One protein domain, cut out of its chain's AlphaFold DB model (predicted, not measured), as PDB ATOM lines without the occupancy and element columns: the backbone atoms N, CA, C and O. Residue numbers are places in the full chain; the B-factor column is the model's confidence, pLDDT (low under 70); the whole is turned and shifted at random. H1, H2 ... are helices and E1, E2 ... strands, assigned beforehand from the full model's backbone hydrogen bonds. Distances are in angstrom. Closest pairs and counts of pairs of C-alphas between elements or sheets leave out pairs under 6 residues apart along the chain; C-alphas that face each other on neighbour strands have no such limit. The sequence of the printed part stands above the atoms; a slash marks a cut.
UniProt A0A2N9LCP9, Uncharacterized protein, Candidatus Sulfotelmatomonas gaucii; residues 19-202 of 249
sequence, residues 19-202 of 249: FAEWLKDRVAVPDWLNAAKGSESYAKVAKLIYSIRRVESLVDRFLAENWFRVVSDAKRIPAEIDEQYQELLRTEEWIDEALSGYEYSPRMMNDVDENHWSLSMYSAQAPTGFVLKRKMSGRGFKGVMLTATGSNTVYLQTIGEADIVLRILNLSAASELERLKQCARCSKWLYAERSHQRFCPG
ATOM      1  N   PHE A  19     231.012 197.282 231.245       50.47
ATOM      2  CA  PHE A  19     229.841 198.155 231.260       50.47
ATOM      3  C   PHE A  19     228.534 197.395 230.962       50.47
ATOM      4  O   PHE A  19     227.603 197.484 231.769       50.47
ATOM      5  N   ALA A  20     228.497 196.559 229.922       59.78
ATOM      6  CA  ALA A  20     227.358 195.692 229.616       59.78
ATOM      7  C   ALA A  20     227.037 194.674 230.729       59.78
ATOM      8  O   ALA A  20     225.871 194.381 230.995       59.78
ATOM      9  N   GLU A  21     228.046 194.140 231.427       61.75
ATOM     10  CA  GLU A  21     227.836 193.187 232.527       61.75
ATOM     11  C   GLU A  21     227.235 193.851 233.779       61.75
ATOM     12  O   GLU A  21     226.340 193.286 234.409       61.75
ATOM     13  N   TRP A  22     227.668 195.070 234.120       63.22
ATOM     14  CA  TRP A  22     227.184 195.807 235.300       63.22
ATOM     15  C   TRP A  22     225.740 196.293 235.175       63.22
ATOM     16  O   TRP A  22     225.076 196.512 236.192       63.22
ATOM     17  N   LEU A  23     225.254 196.458 233.943       71.69
ATOM     18  CA  LEU A  23     223.871 196.827 233.657       71.69
ATOM     19  C   LEU A  23     222.896 195.656 233.782       71.69
ATOM     20  O   LEU A  23     221.688 195.898 233.766       71.69
ATOM     21  N   LYS A  24     223.372 194.416 233.932       84.56
ATOM     22  CA  LYS A  24     222.495 193.244 234.012       84.56
ATOM     23  C   LYS A  24     221.727 193.210 235.328       84.56
ATOM     24  O   LYS A  24     222.271 193.478 236.402       84.56
ATOM     25  N   ASP A  25     220.474 192.774 235.252       90.44
ATOM     26  CA  ASP A  25     219.564 192.690 236.403       90.44
ATOM     27  C   ASP A  25     220.135 191.812 237.523       90.44
ATOM     28  O   ASP A  25     220.058 192.165 238.702       90.44
ATOM     29  N   ARG A  26     220.843 190.738 237.143       92.62
ATOM     30  CA  ARG A  26     221.568 189.839 238.055       92.62
ATOM     31  C   ARG A  26     222.639 190.520 238.916       92.62
ATOM     32  O   ARG A  26     223.000 189.976 239.955       92.62
ATOM     33  N   VAL A  27     223.153 191.678 238.499       90.69
ATOM     34  CA  VAL A  27     224.162 192.462 239.235       90.69
ATOM     35  C   VAL A  27     223.506 193.647 239.937       90.69
ATOM     36  O   VAL A  27     223.710 193.864 241.131       90.69
ATOM     37  N   ALA A  28     222.678 194.403 239.213       91.19
ATOM     38  CA  ALA A  28     222.058 195.621 239.723       91.19
ATOM     39  C   ALA A  28     221.153 195.368 240.942       91.19
ATOM     40  O   ALA A  28     221.240 196.095 241.936       91.19
ATOM     41  N   VAL A  29     220.320 194.321 240.887       95.88
ATOM     42  CA  VAL A  29     219.303 194.046 241.913       95.88
ATOM     43  C   VAL A  29     219.918 193.634 243.262       95.88
ATOM     44  O   VAL A  29     219.607 194.291 244.260       95.88
ATOM     45  N   PRO A  30     220.810 192.621 243.358       96.50
ATOM     46  CA  PRO A  30     221.411 192.243 244.642       96.50
ATOM     47  C   PRO A  30     222.157 193.387 245.326       96.50
ATOM     48  O   PRO A  30     222.043 193.579 246.535       96.50
ATOM     49  N   ASP A  31     222.916 194.158 244.559       94.44
ATOM     50  CA  ASP A  31     223.698 195.280 245.063       94.44
ATOM     51  C   ASP A  31     222.816 196.394 245.624       94.44
ATOM     52  O   ASP A  31     223.086 196.892 246.718       94.44
ATOM     53  N   TRP A  32     221.756 196.777 244.904       95.81
ATOM     54  CA  TRP A  32     220.819 197.778 245.405       95.81
ATOM     55  C   TRP A  32     220.106 197.277 246.654       95.81
ATOM     56  O   TRP A  32     220.071 197.997 247.643       95.81
ATOM     57  N   LEU A  33     219.640 196.022 246.681       97.88
ATOM     58  CA  LEU A  33     218.999 195.441 247.868       97.88
ATOM     59  C   LEU A  33     219.937 195.415 249.079       97.88
ATOM     60  O   LEU A  33     219.517 195.664 250.209       97.88
ATOM     61  N   ASN A  34     221.217 195.120 248.859       97.25
ATOM     62  CA  ASN A  34     222.221 195.141 249.917       97.25
ATOM     63  C   ASN A  34     222.510 196.561 250.416       97.25
ATOM     64  O   ASN A  34     222.673 196.746 251.621       97.25
ATOM     65  N   ALA A  35     222.568 197.547 249.518       96.50
ATOM     66  CA  ALA A  35     222.827 198.943 249.859       96.50
ATOM     67  C   ALA A  35     221.617 199.626 250.514       96.50
ATOM     68  O   ALA A  35     221.782 200.403 251.449       96.50
ATOM     69  N   ALA A  36     220.408 199.301 250.060       97.12
ATOM     70  CA  ALA A  36     219.154 199.843 250.565       97.12
ATOM     71  C   ALA A  36     218.753 199.244 251.920       97.12
ATOM     72  O   ALA A  36     217.777 199.697 252.520       97.12
ATOM     73  N   LYS A  37     219.452 198.213 252.410       96.62
ATOM     74  CA  LYS A  37     219.081 197.474 253.621       96.62
ATOM     75  C   LYS A  37     218.843 198.414 254.808       96.62
ATOM     76  O   LYS A  37     219.731 199.157 255.212       96.62
ATOM     77  N   GLY A  38     217.648 198.323 255.391       95.62
ATOM     78  CA  GLY A  38     217.206 199.177 256.501       95.62
ATOM     79  C   GLY A  38     216.416 200.419 256.077       95.62
ATOM     80  O   GLY A  38     215.865 201.091 256.940       95.62
ATOM     81  N   SER A  39     216.313 200.708 254.778       97.19
ATOM     82  CA  SER A  39     215.412 201.743 254.254       97.19
ATOM     83  C   SER A  39     213.974 201.236 254.086       97.19
ATOM     84  O   SER A  39     213.724 200.031 253.988       97.19
ATOM     85  N   GLU A  40     213.026 202.170 253.986       96.81
ATOM     86  CA  GLU A  40     211.637 201.875 253.613       96.81
ATOM     87  C   GLU A  40     211.548 201.270 252.203       96.81
ATOM     88  O   GLU A  40     210.865 200.265 252.003       96.81
ATOM     89  N   SER A  41     212.319 201.809 251.251       96.12
ATOM     90  CA  SER A  41     212.433 201.280 249.887       96.12
ATOM     91  C   SER A  41     212.843 199.812 249.867       96.12
ATOM     92  O   SER A  41     212.263 199.002 249.148       96.12
ATOM     93  N   TYR A  42     213.799 199.423 250.713       97.56
ATOM     94  CA  TYR A  42     214.169 198.019 250.862       97.56
ATOM     95  C   TYR A  42     213.007 197.161 251.360       97.56
ATOM     96  O   TYR A  42     212.803 196.069 250.840       97.56
ATOM     97  N   ALA A  43     212.248 197.628 252.355       97.62
ATOM     98  CA  ALA A  43     211.122 196.871 252.892       97.62
ATOM     99  C   ALA A  43     210.032 196.648 251.830       97.62
ATOM    100  O   ALA A  43     209.556 195.521 251.683       97.62
ATOM    101  N   LYS A  44     209.702 197.687 251.051       96.81
ATOM    102  CA  LYS A  44     208.746 197.616 249.933       96.81
ATOM    103  C   LYS A  44     209.192 196.611 248.878       96.81
ATOM    104  O   LYS A  44     208.480 195.648 248.596       96.81
ATOM    105  N   VAL A  45     210.409 196.778 248.363       97.50
ATOM    106  CA  VAL A  45     210.953 195.927 247.298       97.50
ATOM    107  C   VAL A  45     211.141 194.483 247.771       97.50
ATOM    108  O   VAL A  45     210.829 193.543 247.042       97.50
ATOM    109  N   ALA A  46     211.601 194.265 249.007       98.00
ATOM    110  CA  ALA A  46     211.714 192.920 249.562       98.00
ATOM    111  C   ALA A  46     210.341 192.246 249.681       98.00
ATOM    112  O   ALA A  46     210.218 191.080 249.311       98.00
ATOM    113  N   LYS A  47     209.310 192.970 250.150       97.94
ATOM    114  CA  LYS A  47     207.934 192.456 250.206       97.94
ATOM    115  C   LYS A  47     207.434 192.085 248.811       97.94
ATOM    116  O   LYS A  47     206.911 190.990 248.655       97.94
ATOM    117  N   LEU A  48     207.687 192.923 247.803       98.19
ATOM    118  CA  LEU A  48     207.337 192.630 246.412       98.19
ATOM    119  C   LEU A  48     207.968 191.321 245.917       98.19
ATOM    120  O   LEU A  48     207.259 190.461 245.402       98.19
ATOM    121  N   ILE A  49     209.272 191.124 246.143       98.19
ATOM    122  CA  ILE A  49     209.966 189.875 245.777       98.19
ATOM    123  C   ILE A  49     209.313 188.660 246.451       98.19
ATOM    124  O   ILE A  49     209.162 187.614 245.820       98.19
ATOM    125  N   TYR A  50     208.946 188.770 247.732       97.75
ATOM    126  CA  TYR A  50     208.279 187.679 248.445       97.75
ATOM    127  C   TYR A  50     206.879 187.396 247.895       97.75
ATOM    128  O   TYR A  50     206.541 186.227 247.730       97.75
ATOM    129  N   SER A  51     206.098 188.430 247.584       98.06
ATOM    130  CA  SER A  51     204.749 188.283 247.031       98.06
ATOM    131  C   SER A  51     204.765 187.648 245.642       98.06
ATOM    132  O   SER A  51     204.028 186.693 245.419       98.06
ATOM    133  N   ILE A  52     205.655 188.085 244.740       97.94
ATOM    134  CA  ILE A  52     205.789 187.482 243.400       97.94
ATOM    135  C   ILE A  52     206.111 185.989 243.521       97.94
ATOM    136  O   ILE A  52     205.425 185.148 242.953       97.94
ATOM    137  N   ARG A  53     207.092 185.633 244.359       96.81
ATOM    138  CA  ARG A  53     207.438 184.224 244.606       96.81
ATOM    139  C   ARG A  53     206.309 183.421 245.229       96.81
ATOM    140  O   ARG A  53     206.232 182.211 245.029       96.81
ATOM    141  N   ARG A  54     205.484 184.065 246.056       96.38
ATOM    142  CA  ARG A  54     204.328 183.417 246.669       96.38
ATOM    143  C   ARG A  54     203.304 183.054 245.600       96.38
ATOM    144  O   ARG A  54     202.860 181.911 245.605       96.38
ATOM    145  N   VAL A  55     203.010 183.974 244.682       96.25
ATOM    146  CA  VAL A  55     202.160 183.728 243.507       96.25
ATOM    147  C   VAL A  55     202.740 182.600 242.654       96.25
ATOM    148  O   VAL A  55     202.059 181.597 242.464       96.25
ATOM    149  N   GLU A  56     204.012 182.696 242.248       94.62
ATOM    150  CA  GLU A  56     204.700 181.659 241.454       94.62
ATOM    151  C   GLU A  56     204.570 180.274 242.121       94.62
ATOM    152  O   GLU A  56     204.122 179.311 241.503       94.62
ATOM    153  N   SER A  57     204.846 180.182 243.427       94.31
ATOM    154  CA  SER A  57     204.751 178.922 244.173       94.31
ATOM    155  C   SER A  57     203.324 178.383 244.321       94.31
ATOM    156  O   SER A  57     203.162 177.163 244.416       94.31
ATOM    157  N   LEU A  58     202.312 179.248 244.443       93.88
ATOM    158  CA  LEU A  58     200.910 178.828 244.532       93.88
ATOM    159  C   LEU A  58     200.427 178.310 243.174       93.88
ATOM    160  O   LEU A  58     199.826 177.240 243.114       93.88
ATOM    161  N   VAL A  59     200.769 179.009 242.090       93.25
ATOM    162  CA  VAL A  59     200.445 178.595 240.722       93.25
ATOM    163  C   VAL A  59     201.105 177.259 240.383       93.25
ATOM    164  O   VAL A  59     200.415 176.348 239.926       93.25
ATOM    165  N   ASP A  60     202.397 177.090 240.677       93.00
ATOM    166  CA  ASP A  60     203.111 175.826 240.452       93.00
ATOM    167  C   ASP A  60     202.436 174.651 241.169       93.00
ATOM    168  O   ASP A  60     202.271 173.569 240.599       93.00
ATOM    169  N   ARG A  61     201.997 174.863 242.415       91.25
ATOM    170  CA  ARG A  61     201.251 173.857 243.178       91.25
ATOM    171  C   ARG A  61     199.911 173.541 242.521       91.25
ATOM    172  O   ARG A  61     199.584 172.371 242.347       91.25
ATOM    173  N   PHE A  62     199.150 174.563 242.137       91.25
ATOM    174  CA  PHE A  62     197.834 174.373 241.527       91.25
ATOM    175  C   PHE A  62     197.927 173.634 240.193       91.25
ATOM    176  O   PHE A  62     197.056 172.819 239.886       91.25
ATOM    177  N   LEU A  63     198.991 173.874 239.422       90.12
ATOM    178  CA  LEU A  63     199.296 173.122 238.208       90.12
ATOM    179  C   LEU A  63     199.667 171.669 238.528       90.12
ATOM    180  O   LEU A  63     199.096 170.753 237.937       90.12
ATOM    181  N   ALA A  64     200.582 171.446 239.477       91.62
ATOM    182  CA  ALA A  64     201.054 170.111 239.844       91.62
ATOM    183  C   ALA A  64     199.936 169.207 240.389       91.62
ATOM    184  O   ALA A  64     199.913 168.008 240.115       91.62
ATOM    185  N   GLU A  65     199.000 169.784 241.139       90.88
ATOM    186  CA  GLU A  65     197.890 169.063 241.764       90.88
ATOM    187  C   GLU A  65     196.583 169.146 240.959       90.88
ATOM    188  O   GLU A  65     195.556 168.596 241.361       90.88
ATOM    189  N   ASN A  66     196.614 169.796 239.791       87.19
ATOM    190  CA  ASN A  66     195.480 169.970 238.884       87.19
ATOM    191  C   ASN A  66     194.265 170.676 239.529       87.19
ATOM    192  O   ASN A  66     193.109 170.413 239.183       87.19
ATOM    193  N   TRP A  67     194.518 171.581 240.478       85.31
ATOM    194  CA  TRP A  67     193.478 172.273 241.247       85.31
ATOM    195  C   TRP A  67     192.673 173.262 240.410       85.31
ATOM    196  O   TRP A  67     191.494 173.445 240.689       85.31
ATOM    197  N   PHE A  68     193.238 173.834 239.341       79.69
ATOM    198  CA  PHE A  68     192.483 174.720 238.443       79.69
ATOM    199  C   PHE A  68     191.240 174.039 237.861       79.69
ATOM    200  O   PHE A  68     190.183 174.657 237.777       79.69
ATOM    201  N   ARG A  69     191.340 172.742 237.546       78.94
ATOM    202  CA  ARG A  69     190.203 171.940 237.080       78.94
ATOM    203  C   ARG A  69     189.184 171.680 238.190       78.94
ATOM    204  O   ARG A  69     187.981 171.671 237.951       78.94
ATOM    205  N   VAL A  70     189.661 171.464 239.416       78.38
ATOM    206  CA  VAL A  70     188.787 171.299 240.586       78.38
ATOM    207  C   VAL A  70     188.007 172.586 240.846       78.38
ATOM    208  O   VAL A  70     186.811 172.524 241.096       78.38
ATOM    209  N   VAL A  71     188.649 173.749 240.737       79.94
ATOM    210  CA  VAL A  71     188.008 175.055 240.931       79.94
ATOM    211  C   VAL A  71     187.013 175.374 239.810       79.94
ATOM    212  O   VAL A  71     185.934 175.882 240.105       79.94
ATOM    213  N   SER A  72     187.323 175.051 238.548       78.31
ATOM    214  CA  SER A  72     186.436 175.349 237.412       78.31
ATOM    215  C   SER A  72     185.184 174.472 237.359       78.31
ATOM    216  O   SER A  72     184.108 174.956 237.010       78.31
ATOM    217  N   ASP A  73     185.317 173.185 237.694       79.56
ATOM    218  CA  ASP A  73     184.282 172.181 237.418       79.56
ATOM    219  C   ASP A  73     183.445 171.827 238.662       79.56
ATOM    220  O   ASP A  73     182.400 171.174 238.558       79.56
ATOM    221  N   ALA A  74     183.891 172.210 239.864       76.88
ATOM    222  CA  ALA A  74     183.236 171.785 241.093       76.88
ATOM    223  C   ALA A  74     182.005 172.630 241.435       76.88
ATOM    224  O   ALA A  74     182.062 173.844 241.602       76.88
ATOM    225  N   LYS A  75     180.896 171.940 241.727       76.62
ATOM    226  CA  LYS A  75     179.729 172.539 242.402       76.62
ATOM    227  C   LYS A  75     180.054 173.037 243.818       76.62
ATOM    228  O   LYS A  75     179.316 173.852 244.361       76.62
ATOM    229  N   ARG A  76     181.109 172.495 244.437       79.12
ATOM    230  CA  ARG A  76     181.613 172.887 245.758       79.12
ATOM    231  C   ARG A  76     183.120 172.662 245.821       79.12
ATOM    232  O   ARG A  76     183.569 171.523 245.706       79.12
ATOM    233  N   ILE A  77     183.870 173.734 246.040       84.25
ATOM    234  CA  ILE A  77     185.329 173.703 246.169       84.25
ATOM    235  C   ILE A  77     185.688 173.296 247.611       84.25
ATOM    236  O   ILE A  77     185.048 173.777 248.555       84.25
ATOM    237  N   PRO A  78     186.660 172.387 247.824       88.38
ATOM    238  CA  PRO A  78     187.186 172.096 249.157       88.38
ATOM    239  C   PRO A  78     187.724 173.360 249.838       88.38
ATOM    240  O   PRO A  78     188.418 174.146 249.203       88.38
ATOM    241  N   ALA A  79     187.452 173.527 251.136       88.88
ATOM    242  CA  ALA A  79     187.798 174.751 251.869       88.88
ATOM    243  C   ALA A  79     189.300 175.091 251.823       88.88
ATOM    244  O   ALA A  79     189.651 176.255 251.705       88.88
ATOM    245  N   GLU A  80     190.176 174.083 251.857       88.44
ATOM    246  CA  GLU A  80     191.630 174.279 251.751       88.44
ATOM    247  C   GLU A  80     192.054 174.824 250.377       88.44
ATOM    248  O   GLU A  80     192.901 175.712 250.293       88.44
ATOM    249  N   ILE A  81     191.450 174.314 249.298       88.75
ATOM    250  CA  ILE A  81     191.727 174.773 247.929       88.75
ATOM    251  C   ILE A  81     191.199 176.197 247.750       88.75
ATOM    252  O   ILE A  81     191.898 177.042 247.196       88.75
ATOM    253  N   ASP A  82     189.993 176.469 248.254       89.75
ATOM    254  CA  ASP A  82     189.410 177.809 248.228       89.75
ATOM    255  C   ASP A  82     190.278 178.803 249.013       89.75
ATOM    256  O   ASP A  82     190.649 179.837 248.473       89.75
ATOM    257  N   GLU A  83     190.719 178.471 250.229       92.38
ATOM    258  CA  GLU A  83     191.577 179.349 251.036       92.38
ATOM    259  C   GLU A  83     192.877 179.726 250.312       92.38
ATOM    260  O   GLU A  83     193.239 180.908 250.274       92.38
ATOM    261  N   GLN A  84     193.556 178.751 249.699       92.75
ATOM    262  CA  GLN A  84     194.778 179.011 248.935       92.75
ATOM    263  C   GLN A  84     194.504 179.804 247.655       92.75
ATOM    264  O   GLN A  84     195.310 180.656 247.282       92.75
ATOM    265  N   TYR A  85     193.379 179.558 246.981       91.25
ATOM    266  CA  TYR A  85     192.985 180.327 245.802       91.25
ATOM    267  C   TYR A  85     192.673 181.783 246.170       91.25
ATOM    268  O   TYR A  85     193.150 182.709 245.518       91.25
ATOM    269  N   GLN A  86     191.971 182.015 247.278       93.06
ATOM    270  CA  GLN A  86     191.748 183.363 247.793       93.06
ATOM    271  C   GLN A  86     193.060 184.034 248.234       93.06
ATOM    272  O   GLN A  86     193.205 185.247 248.111       93.06
ATOM    273  N   GLU A  87     194.036 183.279 248.749       95.12
ATOM    274  CA  GLU A  87     195.368 183.814 249.054       95.12
ATOM    275  C   GLU A  87     196.113 184.261 247.792       95.12
ATOM    276  O   GLU A  87     196.720 185.335 247.802       95.12
ATOM    277  N   LEU A  88     196.041 183.473 246.715       95.00
ATOM    278  CA  LEU A  88     196.587 183.835 245.408       95.00
ATOM    279  C   LEU A  88     196.007 185.177 244.944       95.00
ATOM    280  O   LEU A  88     196.775 186.113 244.730       95.00
ATOM    281  N   LEU A  89     194.676 185.298 244.903       94.56
ATOM    282  CA  LEU A  89     193.993 186.520 244.460       94.56
ATOM    283  C   LEU A  89     194.371 187.742 245.305       94.56
ATOM    284  O   LEU A  89     194.712 188.785 244.758       94.56
ATOM    285  N   ARG A  90     194.393 187.609 246.639       97.31
ATOM    286  CA  ARG A  90     194.823 188.702 247.534       97.31
ATOM    287  C   ARG A  90     196.275 189.110 247.302       97.31
ATOM    288  O   ARG A  90     196.631 190.274 247.472       97.31
ATOM    289  N   THR A  91     197.138 188.147 246.981       97.00
ATOM    290  CA  THR A  91     198.555 188.427 246.728       97.00
ATOM    291  C   THR A  91     198.734 189.127 245.382       97.00
ATOM    292  O   THR A  91     199.527 190.062 245.310       97.00
ATOM    293  N   GLU A  92     197.989 188.723 244.351       96.19
ATOM    294  CA  GLU A  92     197.961 189.397 243.047       96.19
ATOM    295  C   GLU A  92     197.426 190.826 243.156       96.19
ATOM    296  O   GLU A  92     198.086 191.746 242.683       96.19
ATOM    297  N   GLU A  93     196.303 191.029 243.851       97.12
ATOM    298  CA  GLU A  93     195.738 192.360 244.111       97.12
ATOM    299  C   GLU A  93     196.751 193.259 244.824       97.12
ATOM    300  O   GLU A  93     196.991 194.388 244.405       97.12
ATOM    301  N   TRP A  94     197.434 192.739 245.849       97.50
ATOM    302  CA  TRP A  94     198.481 193.498 246.529       97.50
ATOM    303  C   TRP A  94     199.663 193.845 245.606       97.50
ATOM    304  O   TRP A  94     200.249 194.920 245.747       97.50
ATOM    305  N   ILE A  95     200.055 192.945 244.694       97.50
ATOM    306  CA  ILE A  95     201.113 193.224 243.711       97.50
ATOM    307  C   ILE A  95     200.659 194.332 242.763       97.50
ATOM    308  O   ILE A  95     201.433 195.259 242.539       97.50
ATOM    309  N   ASP A  96     199.434 194.265 242.243       96.75
ATOM    310  CA  ASP A  96     198.871 195.295 241.366       96.75
ATOM    311  C   ASP A  96     198.868 196.667 242.056       96.75
ATOM    312  O   ASP A  96     199.440 197.633 241.545       96.75
ATOM    313  N   GLU A  97     198.367 196.724 243.291       96.12
ATOM    314  CA  GLU A  97     198.381 197.937 244.110       96.12
ATOM    315  C   GLU A  97     199.809 198.461 244.325       96.12
ATOM    316  O   GLU A  97     200.074 199.654 244.165       96.12
ATOM    317  N   ALA A  98     200.759 197.574 244.643       94.62
ATOM    318  CA  ALA A  98     202.155 197.945 244.847       94.62
ATOM    319  C   ALA A  98     202.817 198.470 243.564       94.62
ATOM    320  O   ALA A  98     203.658 199.368 243.639       94.62
ATOM    321  N   LEU A  99     202.455 197.924 242.401       95.06
ATOM    322  CA  LEU A  99     203.004 198.327 241.110       95.06
ATOM    323  C   LEU A  99     202.354 199.601 240.554       95.06
ATOM    324  O   LEU A  99     203.019 200.340 239.829       95.06
ATOM    325  N   SER A 100     201.112 199.900 240.944       93.81
ATOM    326  CA  SER A 100     200.347 201.071 240.485       93.81
ATOM    327  C   SER A 100     201.020 202.416 240.784       93.81
ATOM    328  O   SER A 100     200.788 203.405 240.090       93.81
ATOM    329  N   GLY A 101     201.889 202.455 241.800       89.38
ATOM    330  CA  GLY A 101     202.644 203.646 242.180       89.38
ATOM    331  C   GLY A 101     203.880 203.928 241.321       89.38
ATOM    332  O   GLY A 101     204.512 204.968 241.516       89.38
ATOM    333  N   TYR A 102     204.260 203.032 240.401       91.50
ATOM    334  CA  TYR A 102     205.430 203.219 239.545       91.50
ATOM    335  C   TYR A 102     205.034 203.585 238.117       91.50
ATOM    336  O   TYR A 102     204.281 202.880 237.450       91.50
ATOM    337  N   GLU A 103     205.627 204.663 237.608       90.19
ATOM    338  CA  GLU A 103     205.474 205.068 236.215       90.19
ATOM    339  C   GLU A 103     206.712 204.703 235.403       90.19
ATOM    340  O   GLU A 103     207.847 205.047 235.759       90.19
ATOM    341  N   TYR A 104     206.482 204.057 234.261       90.75
ATOM    342  CA  TYR A 104     207.535 203.650 233.344       90.75
ATOM    343  C   TYR A 104     207.330 204.260 231.964       90.75
ATOM    344  O   TYR A 104     206.210 204.442 231.496       90.75
ATOM    345  N   SER A 105     208.429 204.572 231.286       85.69
ATOM    346  CA  SER A 105     208.415 205.074 229.916       85.69
ATOM    347  C   SER A 105     209.361 204.264 229.038       85.69
ATOM    348  O   SER A 105     210.499 204.004 229.447       85.69
ATOM    349  N   PRO A 106     208.930 203.888 227.821       87.75
ATOM    350  CA  PRO A 106     209.811 203.251 226.860       87.75
ATOM    351  C   PRO A 106     210.890 204.230 226.398       87.75
ATOM    352  O   PRO A 106     210.622 205.403 226.131       87.75
ATOM    353  N   ARG A 107     212.121 203.742 226.252       80.06
ATOM    354  CA  ARG A 107     213.212 204.455 225.589       80.06
ATOM    355  C   ARG A 107     213.926 203.523 224.629       80.06
ATOM    356  O   ARG A 107     214.263 202.391 224.968       80.06
ATOM    357  N   MET A 108     214.174 204.040 223.435       77.62
ATOM    358  CA  MET A 108     215.052 203.407 222.466       77.62
ATOM    359  C   MET A 108     216.495 203.704 222.855       77.62
ATOM    360  O   MET A 108     216.877 204.868 222.985       77.62
ATOM    361  N   MET A 109     217.290 202.658 223.027       68.62
ATOM    362  CA  MET A 109     218.728 202.761 223.208       68.62
ATOM    363  C   MET A 109     219.441 202.111 222.038       68.62
ATOM    364  O   MET A 109     219.011 201.077 221.536       68.62
ATOM    365  N   ASN A 110     220.535 202.725 221.612       66.50
ATOM    366  CA  ASN A 110     221.479 202.082 220.718       66.50
ATOM    367  C   ASN A 110     222.579 201.467 221.579       66.50
ATOM    368  O   ASN A 110     223.280 202.191 222.291       66.50
ATOM    369  N   ASP A 111     222.695 200.147 221.531       64.38
ATOM    370  CA  ASP A 111     223.904 199.473 221.965       64.38
ATOM    371  C   ASP A 111     224.946 199.677 220.866       64.38
ATOM    372  O   ASP A 111     224.811 199.166 219.751       64.38
ATOM    373  N   VAL A 112     225.940 200.508 221.166       57.50
ATOM    374  CA  VAL A 112     226.969 200.906 220.202       57.50
ATOM    375  C   VAL A 112     227.925 199.746 219.920       57.50
ATOM    376  O   VAL A 112     228.436 199.646 218.805       57.50
ATOM    377  N   ASP A 113     228.137 198.859 220.894       56.19
ATOM    378  CA  ASP A 113     229.085 197.750 220.785       56.19
ATOM    379  C   ASP A 113     228.485 196.593 219.983       56.19
ATOM    380  O   ASP A 113     229.157 195.979 219.152       56.19
ATOM    381  N   GLU A 114     227.193 196.338 220.174       63.84
ATOM    382  CA  GLU A 114     226.458 195.309 219.440       63.84
ATOM    383  C   GLU A 114     225.733 195.850 218.191       63.84
ATOM    384  O   GLU A 114     225.106 195.087 217.454       63.84
ATOM    385  N   ASN A 115     225.829 197.161 217.932       74.56
ATOM    386  CA  ASN A 115     225.157 197.891 216.850       74.56
ATOM    387  C   ASN A 115     223.671 197.512 216.701       74.56
ATOM    388  O   ASN A 115     223.156 197.328 215.592       74.56
ATOM    389  N   HIS A 116     222.975 197.379 217.829       74.94
ATOM    390  CA  HIS A 116     221.563 197.027 217.868       74.94
ATOM    391  C   HIS A 116     220.767 198.116 218.588       74.94
ATOM    392  O   HIS A 116     221.233 198.746 219.535       74.94
ATOM    393  N   TRP A 117     219.542 198.355 218.129       78.31
ATOM    394  CA  TRP A 117     218.599 199.204 218.848       78.31
ATOM    395  C   TRP A 117     217.725 198.330 219.737       78.31
ATOM    396  O   TRP A 117     217.092 197.396 219.247       78.31
ATOM    397  N   SER A 118     217.675 198.638 221.027       75.75
ATOM    398  CA  SER A 118     216.806 197.972 221.989       75.75
ATOM    399  C   SER A 118     215.766 198.946 222.530       75.75
ATOM    400  O   SER A 118     216.059 200.089 222.890       75.75
ATOM    401  N   LEU A 119     214.516 198.489 222.574       78.81
ATOM    402  CA  LEU A 119     213.446 199.162 223.297       78.81
ATOM    403  C   LEU A 119     213.499 198.682 224.745       78.81
ATOM    404  O   LEU A 119     213.326 197.495 225.005       78.81
ATOM    405  N   SER A 120     213.751 199.593 225.679       78.31
ATOM    406  CA  SER A 120     213.823 199.284 227.109       78.31
ATOM    407  C   SER A 120     212.902 200.205 227.901       78.31
ATOM    408  O   SER A 120     212.721 201.369 227.550       78.31
ATOM    409  N   MET A 121     212.312 199.694 228.979       84.75
ATOM    410  CA  MET A 121     211.509 200.500 229.900       84.75
ATOM    411  C   MET A 121     212.418 201.164 230.947       84.75
ATOM    412  O   MET A 121     213.410 200.578 231.376       84.75
ATOM    413  N   TYR A 122     212.078 202.384 231.362       81.12
ATOM    414  CA  TYR A 122     212.785 203.148 232.399       81.12
ATOM    415  C   TYR A 122     211.799 203.797 233.356       81.12
ATOM    416  O   TYR A 122     210.690 204.123 232.937       81.12
ATOM    417  N   SER A 123     212.219 204.063 234.597       85.00
ATOM    418  CA  SER A 123     211.464 204.943 235.495       85.00
ATOM    419  C   SER A 123     211.219 206.296 234.817       85.00
ATOM    420  O   SER A 123     212.163 206.967 234.389       85.00
ATOM    421  N   ALA A 124     209.949 206.682 234.688       75.44
ATOM    422  CA  ALA A 124     209.542 207.950 234.083       75.44
ATOM    423  C   ALA A 124     209.801 209.139 235.021       75.44
ATOM    424  O   ALA A 124     210.084 210.250 234.567       75.44
ATOM    425  N   GLN A 125     209.745 208.893 236.330       68.00
ATOM    426  CA  GLN A 125     209.888 209.907 237.365       68.00
ATOM    427  C   GLN A 125     211.319 209.995 237.899       68.00
ATOM    428  O   GLN A 125     212.108 209.048 237.810       68.00
ATOM    429  N   ALA A 126     211.641 211.154 238.488       69.00
ATOM    430  CA  ALA A 126     212.850 211.308 239.284       69.00
ATOM    431  C   ALA A 126     212.877 210.239 240.395       69.00
ATOM    432  O   ALA A 126     211.821 209.928 240.946       69.00
ATOM    433  N   PRO A 127     214.052 209.687 240.746       73.75
ATOM    434  CA  PRO A 127     214.128 208.628 241.742       73.75
ATOM    435  C   PRO A 127     213.510 209.076 243.072       73.75
ATOM    436  O   PRO A 127     214.014 209.999 243.715       73.75
ATOM    437  N   THR A 128     212.434 208.416 243.486       75.12
ATOM    438  CA  THR A 128     211.867 208.537 244.830       75.12
ATOM    439  C   THR A 128     212.447 207.435 245.723       75.12
ATOM    440  O   THR A 128     212.822 206.356 245.254       75.12
ATOM    441  N   GLY A 129     212.588 207.718 247.020       86.25
ATOM    442  CA  GLY A 129     213.120 206.754 247.987       86.25
ATOM    443  C   GLY A 129     214.640 206.557 247.922       86.25
ATOM    444  O   GLY A 129     215.404 207.499 247.705       86.25
ATOM    445  N   PHE A 130     215.097 205.330 248.195       92.25
ATOM    446  CA  PHE A 130     216.522 204.999 248.223       92.25
ATOM    447  C   PHE A 130     217.129 204.998 246.818       92.25
ATOM    448  O   PHE A 130     216.641 204.344 245.895       92.25
ATOM    449  N   VAL A 131     218.268 205.676 246.691       90.75
ATOM    450  CA  VAL A 131     218.987 205.823 245.430       90.75
ATOM    451  C   VAL A 131     220.409 205.313 245.581       90.75
ATOM    452  O   VAL A 131     221.206 205.861 246.346       90.75
ATOM    453  N   LEU A 132     220.761 204.300 244.792       88.19
ATOM    454  CA  LEU A 132     222.135 203.834 244.692       88.19
ATOM    455  C   LEU A 132     222.876 204.647 243.630       88.19
ATOM    456  O   LEU A 132     222.523 204.611 242.452       88.19
ATOM    457  N   LYS A 133     223.940 205.341 244.042       87.00
ATOM    458  CA  LYS A 133     224.877 206.008 243.130       87.00
ATOM    459  C   LYS A 133     226.121 205.149 242.959       87.00
ATOM    460  O   LYS A 133     226.836 204.898 243.927       87.00
ATOM    461  N   ARG A 134     226.404 204.724 241.729       75.12
ATOM    462  CA  ARG A 134     227.609 203.957 241.390       75.12
ATOM    463  C   ARG A 134     228.574 204.824 240.610       75.12
ATOM    464  O   ARG A 134     228.183 205.436 239.622       75.12
ATOM    465  N   LYS A 135     229.836 204.838 241.035       71.06
ATOM    466  CA  LYS A 135     230.935 205.375 240.231       71.06
ATOM    467  C   LYS A 135     231.418 204.271 239.304       71.06
ATOM    468  O   LYS A 135     231.817 203.216 239.787       71.06
ATOM    469  N   MET A 136     231.399 204.524 238.003       61.53
ATOM    470  CA  MET A 136     231.956 203.613 237.011       61.53
ATOM    471  C   MET A 136     233.200 204.234 236.395       61.53
ATOM    472  O   MET A 136     233.154 205.356 235.895       61.53
ATOM    473  N   SER A 137     234.309 203.502 236.432       54.84
ATOM    474  CA  SER A 137     235.504 203.801 235.649       54.84
ATOM    475  C   SER A 137     235.429 203.009 234.346       54.84
ATOM    476  O   SER A 137     235.526 201.783 234.376       54.84
ATOM    477  N   GLY A 138     235.243 203.690 233.218       52.00
ATOM    478  CA  GLY A 138     235.205 203.068 231.893       52.00
ATOM    479  C   GLY A 138     235.950 203.916 230.869       52.00
ATOM    480  O   GLY A 138     235.969 205.144 230.969       52.00
ATOM    481  N   ARG A 139     236.573 203.276 229.871       45.94
ATOM    482  CA  ARG A 139     237.075 203.990 228.691       45.94
ATOM    483  C   ARG A 139     235.887 204.335 227.796       45.94
ATOM    484  O   ARG A 139     235.362 203.461 227.131       45.94
ATOM    485  N   GLY A 140     235.515 205.612 227.759       49.00
ATOM    486  CA  GLY A 140     234.872 206.225 226.594       49.00
ATOM    487  C   GLY A 140     233.460 205.756 226.229       49.00
ATOM    488  O   GLY A 140     233.257 205.246 225.140       49.00
ATOM    489  N   PHE A 141     232.467 206.076 227.054       41.38
ATOM    490  CA  PHE A 141     231.067 206.219 226.635       41.38
ATOM    491  C   PHE A 141     230.692 207.714 226.488       41.38
ATOM    492  O   PHE A 141     230.841 208.511 227.414       41.38
ATOM    493  N   LYS A 142     230.208 208.166 225.328       42.81
ATOM    494  CA  LYS A 142     229.864 209.593 225.107       42.81
ATOM    495  C   LYS A 142     228.444 209.986 225.547       42.81
ATOM    496  O   LYS A 142     227.976 211.055 225.173       42.81
ATOM    497  N   GLY A 143     227.767 209.178 226.361       38.75
ATOM    498  CA  GLY A 143     226.383 209.442 226.756       38.75
ATOM    499  C   GLY A 143     226.078 209.071 228.199       38.75
ATOM    500  O   GLY A 143     225.593 207.982 228.432       38.75
ATOM    501  N   VAL A 144     226.399 209.950 229.152       42.88
ATOM    502  CA  VAL A 144     225.709 210.237 230.437       42.88
ATOM    503  C   VAL A 144     226.647 211.178 231.217       42.88
ATOM    504  O   VAL A 144     227.852 210.949 231.244       42.88
ATOM    505  N   MET A 145     226.091 212.270 231.765       39.34
ATOM    506  CA  MET A 145     226.762 213.463 232.329       39.34
ATOM    507  C   MET A 145     228.240 213.308 232.733       39.34
ATOM    508  O   MET A 145     228.578 212.638 233.707       39.34
ATOM    509  N   LEU A 146     229.104 214.034 232.015       41.09
ATOM    510  CA  LEU A 146     230.537 214.151 232.265       41.09
ATOM    511  C   LEU A 146     230.812 215.314 233.232       41.09
ATOM    512  O   LEU A 146     230.701 216.472 232.837       41.09
ATOM    513  N   THR A 147     231.261 215.045 234.459       39.19
ATOM    514  CA  THR A 147     232.110 216.013 235.181       39.19
ATOM    515  C   THR A 147     233.556 215.710 234.808       39.19
ATOM    516  O   THR A 147     234.233 214.927 235.474       39.19
ATOM    517  N   ALA A 148     234.007 216.256 233.681       37.47
ATOM    518  CA  ALA A 148     235.367 216.065 233.199       37.47
ATOM    519  C   ALA A 148     236.343 216.904 234.041       37.47
ATOM    520  O   ALA A 148     236.451 218.113 233.864       37.47
ATOM    521  N   THR A 149     237.066 216.256 234.952       37.72
ATOM    522  CA  THR A 149     238.315 216.790 235.514       37.72
ATOM    523  C   THR A 149     239.377 215.704 235.390       37.72
ATOM    524  O   THR A 149     239.358 214.709 236.106       37.72
ATOM    525  N   GLY A 150     240.284 215.873 234.426       37.53
ATOM    526  CA  GLY A 150     241.348 214.907 234.150       37.53
ATOM    527  C   GLY A 150     240.889 213.672 233.367       37.53
ATOM    528  O   GLY A 150     239.708 213.371 233.248       37.53
ATOM    529  N   SER A 151     241.855 212.964 232.796       46.41
ATOM    530  CA  SER A 151     241.766 211.899 231.784       46.41
ATOM    531  C   SER A 151     241.008 210.610 232.166       46.41
ATOM    532  O   SER A 151     241.102 209.620 231.443       46.41
ATOM    533  N   ASN A 152     240.227 210.609 233.249       47.22
ATOM    534  CA  ASN A 152     239.355 209.506 233.648       47.22
ATOM    535  C   ASN A 152     237.897 209.963 233.634       47.22
ATOM    536  O   ASN A 152     237.449 210.681 234.527       47.22
ATOM    537  N   THR A 153     237.132 209.501 232.648       49.16
ATOM    538  CA  THR A 153     235.684 209.674 232.678       49.16
ATOM    539  C   THR A 153     235.078 208.773 233.752       49.16
ATOM    540  O   THR A 153     235.197 207.549 233.688       49.16
ATOM    541  N   VAL A 154     234.420 209.382 234.739       50.88
ATOM    542  CA  VAL A 154     233.650 208.673 235.765       50.88
ATOM    543  C   VAL A 154     232.170 208.828 235.444       50.88
ATOM    544  O   VAL A 154     231.648 209.939 235.501       50.88
ATOM    545  N   TYR A 155     231.486 207.727 235.132       56.16
ATOM    546  CA  TYR A 155     230.029 207.739 234.981       56.16
ATOM    547  C   TYR A 155     229.374 207.537 236.339       56.16
ATOM    548  O   TYR A 155     229.808 206.695 237.131       56.16
ATOM    549  N   LEU A 156     228.317 208.301 236.599       60.25
ATOM    550  CA  LEU A 156     227.464 208.124 237.766       60.25
ATOM    551  C   LEU A 156     226.163 207.467 237.324       60.25
ATOM    552  O   LEU A 156     225.274 208.129 236.793       60.25
ATOM    553  N   GLN A 157     226.047 206.161 237.555       71.19
ATOM    554  CA  GLN A 157     224.757 205.499 237.420       71.19
ATOM    555  C   GLN A 157     223.946 205.750 238.688       71.19
ATOM    556  O   GLN A 157     224.421 205.498 239.798       71.19
ATOM    557  N   THR A 158     222.727 206.245 238.507       82.25
ATOM    558  CA  THR A 158     221.761 206.479 239.580       82.25
ATOM    559  C   THR A 158     220.649 205.456 239.412       82.25
ATOM    560  O   THR A 158     220.006 205.446 238.369       82.25
ATOM    561  N   ILE A 159     220.477 204.571 240.393       87.69
ATOM    562  CA  ILE A 159     219.467 203.507 240.364       87.69
ATOM    563  C   ILE A 159     218.488 203.749 241.513       87.69
ATOM    564  O   ILE A 159     218.878 203.663 242.683       87.69
ATOM    565  N   GLY A 160     217.246 204.085 241.175       91.44
ATOM    566  CA  GLY A 160     216.159 204.285 242.129       91.44
ATOM    567  C   GLY A 160     215.373 203.009 242.425       91.44
ATOM    568  O   GLY A 160     215.610 201.955 241.838       91.44
ATOM    569  N   GLU A 161     214.405 203.123 243.331       94.12
ATOM    570  CA  GLU A 161     213.478 202.040 243.678       94.12
ATOM    571  C   GLU A 161     212.704 201.527 242.454       94.12
ATOM    572  O   GLU A 161     212.719 200.328 242.183       94.12
ATOM    573  N   ALA A 162     212.108 202.435 241.671       92.69
ATOM    574  CA  ALA A 162     211.330 202.099 240.477       92.69
ATOM    575  C   ALA A 162     212.147 201.303 239.444       92.69
ATOM    576  O   ALA A 162     211.648 200.329 238.875       92.69
ATOM    577  N   ASP A 163     213.419 201.672 239.247       90.81
ATOM    578  CA  ASP A 163     214.332 200.955 238.353       90.81
ATOM    579  C   ASP A 163     214.562 199.520 238.836       90.81
ATOM    580  O   ASP A 163     214.595 198.590 238.037       90.81
ATOM    581  N   ILE A 164     214.720 199.317 240.146       94.56
ATOM    582  CA  ILE A 164     214.904 197.978 240.713       94.56
ATOM    583  C   ILE A 164     213.638 197.145 240.630       94.56
ATOM    584  O   ILE A 164     213.736 195.958 240.323       94.56
ATOM    585  N   VAL A 165     212.470 197.744 240.857       96.12
ATOM    586  CA  VAL A 165     211.186 197.056 240.694       96.12
ATOM    587  C   VAL A 165     211.045 196.527 239.271       96.12
ATOM    588  O   VAL A 165     210.821 195.333 239.095       96.12
ATOM    589  N   LEU A 166     211.308 197.354 238.258       93.69
ATOM    590  CA  LEU A 166     211.268 196.917 236.862       93.69
ATOM    591  C   LEU A 166     212.236 195.754 236.586       93.69
ATOM    592  O   LEU A 166     211.877 194.774 235.939       93.69
ATOM    593  N   ARG A 167     213.457 195.822 237.121       94.38
ATOM    594  CA  ARG A 167     214.459 194.755 236.956       94.38
ATOM    595  C   ARG A 167     214.064 193.459 237.666       94.38
ATOM    596  O   ARG A 167     214.407 192.378 237.202       94.38
ATOM    597  N   ILE A 168     213.332 193.536 238.776       97.12
ATOM    598  CA  ILE A 168     212.755 192.363 239.448       97.12
ATOM    599  C   ILE A 168     211.668 191.725 238.581       97.12
ATOM    600  O   ILE A 168     211.647 190.501 238.460       97.12
ATOM    601  N   LEU A 169     210.815 192.537 237.951       95.75
ATOM    602  CA  LEU A 169     209.803 192.049 237.012       95.75
ATOM    603  C   LEU A 169     210.458 191.359 235.809       95.75
ATOM    604  O   LEU A 169     210.044 190.263 235.447       95.75
ATOM    605  N   ASN A 170     211.540 191.922 235.263       93.81
ATOM    606  CA  ASN A 170     212.318 191.274 234.202       93.81
ATOM    607  C   ASN A 170     212.891 189.917 234.643       93.81
ATOM    608  O   ASN A 170     212.812 188.941 233.898       93.81
ATOM    609  N   LEU A 171     213.437 189.826 235.864       95.81
ATOM    610  CA  LEU A 171     213.928 188.558 236.414       95.81
ATOM    611  C   LEU A 171     212.802 187.526 236.583       95.81
ATOM    612  O   LEU A 171     213.035 186.349 236.323       95.81
ATOM    613  N   SER A 172     211.606 187.936 237.015       95.94
ATOM    614  CA  SER A 172     210.444 187.036 237.126       95.94
ATOM    615  C   SER A 172     209.968 186.575 235.748       95.94
ATOM    616  O   SER A 172     209.862 185.374 235.514       95.94
ATOM    617  N   ALA A 173     209.823 187.494 234.788       94.25
ATOM    618  CA  ALA A 173     209.447 187.174 233.410       94.25
ATOM    619  C   ALA A 173     210.437 186.209 232.732       94.25
ATOM    620  O   ALA A 173     210.041 185.360 231.936       94.25
ATOM    621  N   ALA A 174     211.724 186.296 233.080       92.69
ATOM    622  CA  ALA A 174     212.761 185.382 232.610       92.69
ATOM    623  C   ALA A 174     212.838 184.053 233.395       92.69
ATOM    624  O   ALA A 174     213.730 183.249 233.132       92.69
ATOM    625  N   SER A 175     211.948 183.807 234.367       93.00
ATOM    626  CA  SER A 175     212.016 182.662 235.298       93.00
ATOM    627  C   SER A 175     213.346 182.574 236.066       93.00
ATOM    628  O   SER A 175     213.808 181.502 236.449       93.00
ATOM    629  N   GLU A 176     213.991 183.718 236.303       95.19
ATOM    630  CA  GLU A 176     215.274 183.816 237.001       95.19
ATOM    631  C   GLU A 176     215.149 184.413 238.405       95.19
ATOM    632  O   GLU A 176     216.130 184.425 239.157       95.19
ATOM    633  N   LEU A 177     213.963 184.886 238.804       96.00
ATOM    634  CA  LEU A 177     213.764 185.489 240.121       96.00
ATOM    635  C   LEU A 177     214.140 184.522 241.248       96.00
ATOM    636  O   LEU A 177     214.701 184.954 242.254       96.00
ATOM    637  N   GLU A 178     213.936 183.211 241.091       94.44
ATOM    638  CA  GLU A 178     214.358 182.192 242.063       94.44
ATOM    639  C   GLU A 178     215.867 182.209 242.374       94.44
ATOM    640  O   GLU A 178     216.287 181.810 243.466       94.44
ATOM    641  N   ARG A 179     216.703 182.717 241.460       96.06
ATOM    642  CA  ARG A 179     218.154 182.834 241.655       96.06
ATOM    643  C   ARG A 179     218.535 183.983 242.581       96.06
ATOM    644  O   ARG A 179     219.629 183.959 243.140       96.06
ATOM    645  N   LEU A 180     217.653 184.954 242.810       97.06
ATOM    646  CA  LEU A 180     217.898 186.091 243.699       97.06
ATOM    647  C   LEU A 180     217.785 185.686 245.184       97.06
ATOM    648  O   LEU A 180     216.754 185.854 245.828       97.06
ATOM    649  N   LYS A 181     218.823 185.113 245.780       95.88
ATOM    650  CA  LYS A 181     218.752 184.509 247.123       95.88
ATOM    651  C   LYS A 181     219.377 185.399 248.185       95.88
ATOM    652  O   LYS A 181     220.225 186.234 247.899       95.88
ATOM    653  N   GLN A 182     219.015 185.171 249.444       96.75
ATOM    654  CA  GLN A 182     219.808 185.657 250.569       96.75
ATOM    655  C   GLN A 182     220.838 184.600 250.969       96.75
ATOM    656  O   GLN A 182     220.535 183.409 251.071       96.75
ATOM    657  N   CYS A 183     222.073 185.031 251.212       96.50
ATOM    658  CA  CYS A 183     223.126 184.169 251.727       96.50
ATOM    659  C   CYS A 183     222.706 183.564 253.070       96.50
ATOM    660  O   CYS A 183     222.430 184.292 254.022       96.50
ATOM    661  N   ALA A 184     222.788 182.240 253.201       94.81
ATOM    662  CA  ALA A 184     222.419 181.513 254.419       94.81
ATOM    663  C   ALA A 184     223.305 181.816 255.651       94.81
ATOM    664  O   ALA A 184     223.086 181.247 256.721       94.81
ATOM    665  N   ARG A 185     224.343 182.653 255.501       94.06
ATOM    666  CA  ARG A 185     225.245 183.070 256.586       94.06
ATOM    667  C   ARG A 185     225.145 184.557 256.908       94.06
ATOM    668  O   ARG A 185     224.928 184.892 258.065       94.06
ATOM    669  N   CYS A 186     225.348 185.426 255.920       94.56
ATOM    670  CA  CYS A 186     225.412 186.878 256.130       94.56
ATOM    671  C   CYS A 186     224.126 187.617 255.728       94.56
ATOM    672  O   CYS A 186     224.063 188.840 255.846       94.56
ATOM    673  N   SER A 187     223.127 186.894 255.211       95.50
ATOM    674  CA  SER A 187     221.836 187.425 254.759       95.50
ATOM    675  C   SER A 187     221.931 188.541 253.712       95.50
ATOM    676  O   SER A 187     220.974 189.286 253.520       95.50
ATOM    677  N   LYS A 188     223.080 188.681 253.038       96.44
ATOM    678  CA  LYS A 188     223.219 189.540 251.859       96.44
ATOM    679  C   LYS A 188     222.491 188.905 250.684       96.44
ATOM    680  O   LYS A 188     222.588 187.692 250.492       96.44
ATOM    681  N   TRP A 189     221.804 189.724 249.904       97.50
ATOM    682  CA  TRP A 189     221.245 189.332 248.623       97.50
ATOM    683  C   TRP A 189     222.371 188.994 247.646       97.50
ATOM    684  O   TRP A 189     223.413 189.649 247.623       97.50
ATOM    685  N   LEU A 190     222.173 187.940 246.869       96.19
ATOM    686  CA  LEU A 190     223.071 187.475 245.824       96.19
ATOM    687  C   LEU A 190     222.236 186.928 244.676       96.19
ATOM    688  O   LEU A 190     221.172 186.353 244.899       96.19
ATOM    689  N   TYR A 191     222.744 187.051 243.459       96.56
ATOM    690  CA  TYR A 191     222.232 186.273 242.347       96.56
ATOM    691  C   TYR A 191     223.018 184.961 242.265       96.56
ATOM    692  O   TYR A 191     224.249 184.951 242.209       96.56
ATOM    693  N   ALA A 192     222.309 183.843 242.352       95.50
ATOM    694  CA  ALA A 192     222.881 182.512 242.379       95.50
ATOM    695  C   ALA A 192     223.211 182.059 240.953       95.50
ATOM    696  O   ALA A 192     222.309 181.817 240.156       95.50
ATOM    697  N   GLU A 193     224.496 181.866 240.646       91.75
ATOM    698  CA  GLU A 193     224.923 181.314 239.349       91.75
ATOM    699  C   GLU A 193     224.415 179.881 239.149       91.75
ATOM    700  O   GLU A 193     224.217 179.416 238.029       91.75
ATOM    701  N   ARG A 194     224.216 179.159 240.256       91.06
ATOM    702  CA  ARG A 194     223.703 177.788 240.275       91.06
ATOM    703  C   ARG A 194     222.488 177.716 241.179       91.06
ATOM    704  O   ARG A 194     222.517 178.257 242.283       91.06
ATOM    705  N   SER A 195     221.480 176.942 240.787       88.12
ATOM    706  CA  SER A 195     220.246 176.749 241.568       88.12
ATOM    707  C   SER A 195     220.507 176.366 243.035       88.12
ATOM    708  O   SER A 195     219.845 176.863 243.944       88.12
ATOM    709  N   HIS A 196     221.533 175.555 243.306       89.06
ATOM    710  CA  HIS A 196     221.899 175.098 244.652       89.06
ATOM    711  C   HIS A 196     222.851 176.035 245.424       89.06
ATOM    712  O   HIS A 196     223.286 175.694 246.529       89.06
ATOM    713  N   GLN A 197     223.233 177.189 244.874       93.69
ATOM    714  CA  GLN A 197     224.115 178.125 245.567       93.69
ATOM    715  C   GLN A 197     223.373 178.793 246.734       93.69
ATOM    716  O   GLN A 197     222.386 179.499 246.557       93.69
ATOM    717  N   ARG A 198     223.872 178.561 247.954       93.81
ATOM    718  CA  ARG A 198     223.280 179.056 249.216       93.81
ATOM    719  C   ARG A 198     224.099 180.147 249.906       93.81
ATOM    720  O   ARG A 198     223.661 180.702 250.910       93.81
ATOM    721  N   PHE A 199     225.311 180.405 249.427       95.62
ATOM    722  CA  PHE A 199     226.281 181.296 250.064       95.62
ATOM    723  C   PHE A 199     226.828 182.303 249.055       95.62
ATOM    724  O   PHE A 199     226.747 182.077 247.844       95.62
ATOM    725  N   CYS A 200     227.423 183.382 249.567       93.94
ATOM    726  CA  CYS A 200     228.123 184.369 248.753       93.94
ATOM    727  C   CYS A 200     229.177 183.723 247.835       93.94
ATOM    728  O   CYS A 200     229.804 182.724 248.228       93.94
ATOM    729  N   PRO A 201     229.403 184.308 246.645       86.25
ATOM    730  CA  PRO A 201     230.560 183.963 245.825       86.25
ATOM    731  C   PRO A 201     231.853 184.166 246.642       86.25
ATOM    732  O   PRO A 201     231.913 185.038 247.503       86.25
ATOM    733  N   GLY A 202     232.851 183.296 246.456       86.00
ATOM    734  CA  GLY A 202     234.111 183.286 247.232       86.00
ATOM    735  C   GLY A 202     234.187 182.232 248.351       86.00
ATOM    736  O   GLY A 202     235.269 181.809 248.757       86.00
TER     737      GLY A 202
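What this domain is: This is residues 19 to 202 of the 249 residues of an uncharacterized protein of Candidatus Sulfotelmatomonas gaucii (UniProt A0A2N9LCP9). H6 sits in the middle with H2 and residues 41 to 52 of H3 packed on it; H3 and H5 run as a long helical pair, opposite ways, toward one end of the elongated whole, where H4 lies. The hairpin E3-E4 with its long loop, residues 138 to 153, makes the other end, while hairpin E1-E2 packs on H6 mainly through E2 and the small hairpin E5-E6 packs on H2. The printed part has 184 residues, with six named helices and six named strands in the order H1 H2 H3 H4 H5 E1 E2 E3 E4 H6 E5 E6. Its three sheets are antiparallel pairs, and the class is mixed, helices and strands. The whole is loose, with a radius of gyration of the C-alphas of 20.0 A and spans of 74 by 38 by 33 A.

How they stand to each other: H1, residues 19 to 22, is close but not clearly touching H2, residues 25 to 35; their closest C-alphas, Trp 22 and Ala 28, are 6.8 A apart. H2 touches H6, residues 161 to 173, at a steep tilt of 42 degrees, opposite ways, with the C-alphas of Asp 25 and Arg 167 closest at 5.5 A. H3, residues 40 to 64, touches H6 with residues 41 to 52 alone, at a shallow tilt of 15 degrees, the same way; C-alphas 41 and 161 are closest at 6.3 A. H5, residues 79 to 100, touches H3 through the latter's residues 48 to 58 alone, opposite ways at 38 degrees, only just a steep tilt, with C-alphas 55 and 88 closest at 5.9 A. H4, residues 67 to 73, only just touches H5, with 3 pairs of C-alphas within 8 A; the closest are 67 and 81, at 7.3 A. In the hairpin of E1, residues 104 to 111, and E2, residues 116 to 123, N 105 and O 122 are 2.8 A apart; the closest C-alphas of E2 and H6, 123 and 163, are 5.7 A apart. In the hairpin of E3, residues 132 to 137, and E4, residues 154 to 159, N 136 and O 155 are 2.8 A apart. In the hairpin of E5, residues 180 to 182, and E6, residues 189 to 191, N 181 and O 190 are 2.8 A apart; the closest C-alphas of H2 and E6, 30 and 189, are 4.9 A apart. Every O i to N i+4 pair is within hydrogen-bond range in H3, H4, H5 and H6, against 5 of 7 in H2; H1 is too short for one.

Where its parts are: H1 begins at C-alpha 19, (229.841, 198.155, 231.260). H3 is 36.2 A long, H5 31.3 A, E2 21.8 A and E1 20.4 A. E6 ends at C-alpha 191, (222.232, 186.273, 242.347).

The domain as a whole: The C-alphas farthest apart, Lys 75 and Gly 150, are 75.2 A apart. The printed part has no cut, and the link from E3 to E4 is long. Mean pLDDT of the printed part is 83.8; residues 19 to 22, 109 to 114, 125 to 126 and 136 to 156 are under 70.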